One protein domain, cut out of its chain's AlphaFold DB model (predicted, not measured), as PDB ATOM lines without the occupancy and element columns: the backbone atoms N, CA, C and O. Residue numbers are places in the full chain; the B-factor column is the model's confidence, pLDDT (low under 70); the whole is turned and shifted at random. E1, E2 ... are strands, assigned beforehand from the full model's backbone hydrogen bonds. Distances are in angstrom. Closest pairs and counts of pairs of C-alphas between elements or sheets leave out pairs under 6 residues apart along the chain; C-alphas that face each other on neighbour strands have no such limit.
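Overview. This is residues 4 to 43 of the 48 residues of an uncharacterized protein of Burkholderiaceae bacterium (UniProt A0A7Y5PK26). This model has little regular structure: one two-stranded antiparallel hairpin, E1 and E2, with a long looping link that makes a finger reaching out to residues 25 and 26. Before E1, residues 4 to 14 form a tail with no named element. The printed part has 40 residues with no named helix and two named strands, E1 then E2; the class is all strand, with 11 residues in named elements. It is loose, with a radius of gyration of the C-alphas of 11.6 A, a rod spanning 36 by 17 by 17 A.

Along the chain. E1 is residues 15 to 20, 14.8 A long, from C-alpha 15 at (32.298, -25.965, -0.605). E2 is residues 38 to 42, 13.5 A long, ending with C-alpha 42 at (30.416, -26.313, 4.200).

Arrangement. E1 and E2 form a hairpin and are antiparallel, with 156 degrees between their directions. C-alphas 16 and 41 face each other at 4.4 A. N 17 and O 40, 3.0 A apart, and N 42 and O 15, 2.8 A apart, are within hydrogen-bond range. In the link, residues 22 to 23 pair briefly with residues 29 to 30, antiparallel.

Size, cuts and confidence. The two C-alphas farthest apart, those of Glu 12 and Ser 26, are 36.2 A apart. The printed part has no cut. The link from E1 to E2 is long, 17 residues. Mean pLDDT of the printed part is 80.9; residues 4 to 13 are under 70.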
ATOM      1  N   GLN A   4      42.236 -17.951  -8.627       53.66
ATOM      2  CA  GLN A   4      42.335 -19.415  -8.632       53.66
ATOM      3  C   GLN A   4      43.408 -19.986  -7.691       53.66
ATOM      4  O   GLN A   4      43.180 -21.046  -7.119       53.66
ATOM      5  N   ASP A   5      44.508 -19.278  -7.417       55.78
ATOM      6  CA  ASP A   5      45.538 -19.762  -6.482       55.78
ATOM      7  C   ASP A   5      45.113 -19.644  -5.002       55.78
ATOM      8  O   ASP A   5      45.696 -20.282  -4.119       55.78
ATOM      9  N   MET A   6      44.082 -18.840  -4.699       55.50
ATOM     10  CA  MET A   6      43.515 -18.723  -3.344       55.50
ATOM     11  C   MET A   6      42.532 -19.849  -3.022       55.50
ATOM     12  O   MET A   6      42.446 -20.292  -1.870       55.50
ATOM     13  N   PHE A   7      41.819 -20.338  -4.033       57.91
ATOM     14  CA  PHE A   7      40.910 -21.469  -3.931       57.91
ATOM     15  C   PHE A   7      41.693 -22.722  -4.303       57.91
ATOM     16  O   PHE A   7      41.640 -23.184  -5.435       57.91
ATOM     17  N   GLY A   8      42.477 -23.248  -3.349       58.78
ATOM     18  CA  GLY A   8      43.165 -24.534  -3.528       58.78
ATOM     19  C   GLY A   8      42.232 -25.584  -4.154       58.78
ATOM     20  O   GLY A   8      41.017 -25.445  -3.994       58.78
ATOM     21  N   PRO A   9      42.782 -26.605  -4.844       57.78
ATOM     22  CA  PRO A   9      42.020 -27.484  -5.729       57.78
ATOM     23  C   PRO A   9      40.720 -27.943  -5.060       57.78
ATOM     24  O   PRO A   9      40.748 -28.159  -3.840       57.78
ATOM     25  N   PRO A  10      39.605 -28.068  -5.808       54.62
ATOM     26  CA  PRO A  10      38.315 -28.508  -5.283       54.62
ATOM     27  C   PRO A  10      38.412 -29.982  -4.862       54.62
ATOM     28  O   PRO A  10      37.917 -30.883  -5.523       54.62
ATOM     29  N   GLY A  11      39.141 -30.241  -3.782       53.16
ATOM     30  CA  GLY A  11      39.340 -31.547  -3.190       53.16
ATOM     31  C   GLY A  11      38.242 -31.780  -2.171       53.16
ATOM     32  O   GLY A  11      38.189 -31.049  -1.185       53.16
ATOM     33  N   GLU A  12      37.380 -32.746  -2.490       54.03
ATOM     34  CA  GLU A  12      36.640 -33.734  -1.671       54.03
ATOM     35  C   GLU A  12      35.949 -33.347  -0.342       54.03
ATOM     36  O   GLU A  12      35.056 -34.064   0.102       54.03
ATOM     37  N   ASP A  13      36.249 -32.208   0.273       60.09
ATOM     38  CA  ASP A  13      35.899 -31.889   1.660       60.09
ATOM     39  C   ASP A  13      34.750 -30.886   1.825       60.09
ATOM     40  O   ASP A  13      34.411 -30.544   2.959       60.09
ATOM     41  N   GLY A  14      34.156 -30.396   0.737       72.00
ATOM     42  CA  GLY A  14      33.035 -29.452   0.768       72.00
ATOM     43  C   GLY A  14      33.317 -28.094   0.123       72.00
ATOM     44  O   GLY A  14      34.419 -27.805  -0.341       72.00
ATOM     45  N   GLU A  15      32.285 -27.256   0.083       84.44
ATOM     46  CA  GLU A  15      32.298 -25.965  -0.605       84.44
ATOM     47  C   GLU A  15      32.884 -24.872   0.293       84.44
ATOM     48  O   GLU A  15      32.460 -24.690   1.437       84.44
ATOM     49  N   VAL A  16      33.882 -24.140  -0.210       86.00
ATOM     50  CA  VAL A  16      34.450 -22.992   0.502       86.00
ATOM     51  C   VAL A  16      33.533 -21.794   0.307       86.00
ATOM     52  O   VAL A  16      33.497 -21.220  -0.774       86.00
ATOM     53  N   ILE A  17      32.846 -21.380   1.365       88.88
ATOM     54  CA  ILE A  17      31.914 -20.245   1.302       88.88
ATOM     55  C   ILE A  17      32.574 -18.912   1.663       88.88
ATOM     56  O   ILE A  17      32.042 -17.848   1.363       88.88
ATOM     57  N   TYR A  18      33.732 -18.947   2.331       87.94
ATOM     58  CA  TYR A  18      34.438 -17.730   2.720       87.94
ATOM     59  C   TYR A  18      35.930 -17.964   2.925       87.94
ATOM     60  O   TYR A  18      36.340 -18.992   3.472       87.94
ATOM     61  N   THR A  19      36.734 -16.969   2.551       90.69
ATOM     62  CA  THR A  19      38.177 -16.923   2.804       90.69
ATOM     63  C   THR A  19      38.504 -15.644   3.559       90.69
ATOM     64  O   THR A  19      38.120 -14.558   3.138       90.69
ATOM     65  N   MET A  20      39.226 -15.764   4.671       90.06
ATOM     66  CA  MET A  20      39.517 -14.641   5.560       90.06
ATOM     67  C   MET A  20      41.004 -14.536   5.892       90.06
ATOM     68  O   MET A  20      41.708 -15.535   6.069       90.06
ATOM     69  N   THR A  21      41.479 -13.297   6.024       90.56
ATOM     70  CA  THR A  21      42.804 -12.983   6.568       90.56
ATOM     71  C   THR A  21      42.629 -12.312   7.920       90.56
ATOM     72  O   THR A  21      42.061 -11.226   7.998       90.56
ATOM     73  N   ILE A  22      43.145 -12.937   8.976       89.88
ATOM     74  CA  ILE A  22      43.113 -12.370  10.323       89.88
ATOM     75  C   ILE A  22      44.369 -11.519  10.514       89.88
ATOM     76  O   ILE A  22      45.491 -11.991  10.300       89.88
ATOM     77  N   ARG A  23      44.179 -10.260  10.918       94.19
ATOM     78  CA  ARG A  23      45.255  -9.332  11.275       94.19
ATOM     79  C   ARG A  23      45.118  -8.951  12.743       94.19
ATOM     80  O   ARG A  23      44.028  -8.625  13.199       94.19
ATOM     81  N   LEU A  24      46.226  -8.992  13.470       94.81
ATOM     82  CA  LEU A  24      46.305  -8.439  14.818       94.81
ATOM     83  C   LEU A  24      46.363  -6.908  14.747       94.81
ATOM     84  O   LEU A  24      46.784  -6.354  13.732       94.81
ATOM     85  N   LYS A  25      46.011  -6.220  15.841       95.50
ATOM     86  CA  LYS A  25      46.120  -4.748  15.932       95.50
ATOM     87  C   LYS A  25      47.543  -4.239  15.658       95.50
ATOM     88  O   LYS A  25      47.706  -3.142  15.148       95.50
ATOM     89  N   SER A  26      48.557  -5.062  15.928       95.62
ATOM     90  CA  SER A  26      49.963  -4.789  15.599       95.62
ATOM     91  C   SER A  26      50.298  -4.882  14.103       95.62
ATOM     92  O   SER A  26      51.442  -4.675  13.721       95.62
ATOM     93  N   GLY A  27      49.345  -5.267  13.250       93.62
ATOM     94  CA  GLY A  27      49.545  -5.487  11.814       93.62
ATOM     95  C   GLY A  27      50.022  -6.896  11.450       93.62
ATOM     96  O   GLY A  27      49.970  -7.270  10.274       93.62
ATOM     97  N   LYS A  28      50.423  -7.719  12.433       94.12
ATOM     98  CA  LYS A  28      50.857  -9.104  12.195       94.12
ATOM     99  C   LYS A  28      49.712  -9.938  11.616       94.12
ATOM    100  O   LYS A  28      48.594  -9.935  12.133       94.12
ATOM    101  N   VAL A  29      50.008 -10.675  10.549       92.88
ATOM    102  CA  VAL A  29      49.049 -11.550   9.869       92.88
ATOM    103  C   VAL A  29      49.123 -12.953  10.455       92.88
ATOM    104  O   VAL A  29      50.205 -13.528  10.554       92.88
ATOM    105  N   ILE A  30      47.970 -13.521  10.802       91.50
ATOM    106  CA  ILE A  30      47.865 -14.921  11.213       91.50
ATOM    107  C   ILE A  30      47.519 -15.757   9.979       91.50
ATOM    108  O   ILE A  30      46.588 -15.447   9.229       91.50
ATOM    109  N   ARG A  31      48.286 -16.826   9.761       90.44
ATOM    110  CA  ARG A  31      48.097 -17.792   8.673       90.44
ATOM    111  C   ARG A  31      47.911 -19.191   9.245       90.44
ATOM    112  O   ARG A  31      48.276 -19.453  10.389       90.44
ATOM    113  N   ARG A  32      47.355 -20.095   8.439       88.06
ATOM    114  CA  ARG A  32      47.386 -21.528   8.749       88.06
ATOM    115  C   ARG A  32      48.827 -22.055   8.694       88.06
ATOM    116  O   ARG A  32      49.660 -21.426   8.041       88.06
ATOM    117  N   PRO A  33      49.110 -23.238   9.275       89.12
ATOM    118  CA  PRO A  33      50.435 -23.861   9.190       89.12
ATOM    119  C   PRO A  33      50.961 -24.011   7.754       89.12
ATOM    120  O   PRO A  33      52.154 -23.915   7.517       89.12
ATOM    121  N   ASN A  34      50.064 -24.164   6.774       85.56
ATOM    122  CA  ASN A  34      50.403 -24.234   5.350       85.56
ATOM    123  C   ASN A  34      50.573 -22.864   4.658       85.56
ATOM    124  O   ASN A  34      50.513 -22.786   3.434       85.56
ATOM    125  N   GLY A  35      50.675 -21.769   5.414       85.50
ATOM    126  CA  GLY A  35      50.832 -20.404   4.899       85.50
ATOM    127  C   GLY A  35      49.576 -19.793   4.266       85.50
ATOM    128  O   GLY A  35      49.535 -18.587   4.016       85.50
ATOM    129  N   ARG A  36      48.516 -20.578   4.036       86.38
ATOM    130  CA  ARG A  36      47.287 -20.109   3.379       86.38
ATOM    131  C   ARG A  36      46.362 -19.347   4.352       86.38
ATOM    132  O   ARG A  36      46.426 -19.568   5.567       86.38
ATOM    133  N   PRO A  37      45.470 -18.469   3.850       89.62
ATOM    134  CA  PRO A  37      44.432 -17.818   4.658       89.62
ATOM    135  C   PRO A  37      43.436 -18.822   5.254       89.62
ATOM    136  O   PRO A  37      43.317 -19.943   4.765       89.62
ATOM    137  N   PHE A  38      42.690 -18.424   6.282       90.12
ATOM    138  CA  PHE A  38      41.635 -19.267   6.852       90.12
ATOM    139  C   PHE A  38      40.444 -19.355   5.896       90.12
ATOM    140  O   PHE A  38      40.202 -18.437   5.113       90.12
ATOM    141  N   ARG A  39      39.705 -20.468   5.947       88.56
ATOM    142  CA  ARG A  39      38.535 -20.692   5.091       88.56
ATOM    143  C   ARG A  39      37.412 -21.360   5.875       88.56
ATOM    144  O   ARG A  39      37.706 -22.224   6.699       88.56
ATOM    145  N   ILE A  40      36.172 -20.980   5.594       88.69
ATOM    146  CA  ILE A  40      34.978 -21.674   6.086       88.69
ATOM    147  C   ILE A  40      34.540 -22.646   4.995       88.69
ATOM    148  O   ILE A  40      34.378 -22.243   3.843       88.69
ATOM    149  N   VAL A  41      34.383 -23.918   5.358       87.06
ATOM    150  CA  VAL A  41      33.979 -24.984   4.435       87.06
ATOM    151  C   VAL A  41      32.648 -25.553   4.892       87.06
ATOM    152  O   VAL A  41      32.520 -25.974   6.041       87.06
ATOM    153  N   VAL A  42      31.673 -25.600   3.990       86.44
ATOM    154  CA  VAL A  42      30.416 -26.313   4.200       86.44
ATOM    155  C   VAL A  42      30.589 -27.735   3.688       86.44
ATOM    156  O   VAL A  42      30.694 -27.977   2.484       86.44
ATOM    157  N   ARG A  43      30.618 -28.693   4.618       84.56
ATOM    158  CA  ARG A  43      30.662 -30.122   4.295       84.56
ATOM    159  C   ARG A  43      29.238 -30.643   4.141       84.56
ATOM    160  O   ARG A  43      28.433 -30.504   5.061       84.56
TER     161      ARG A  43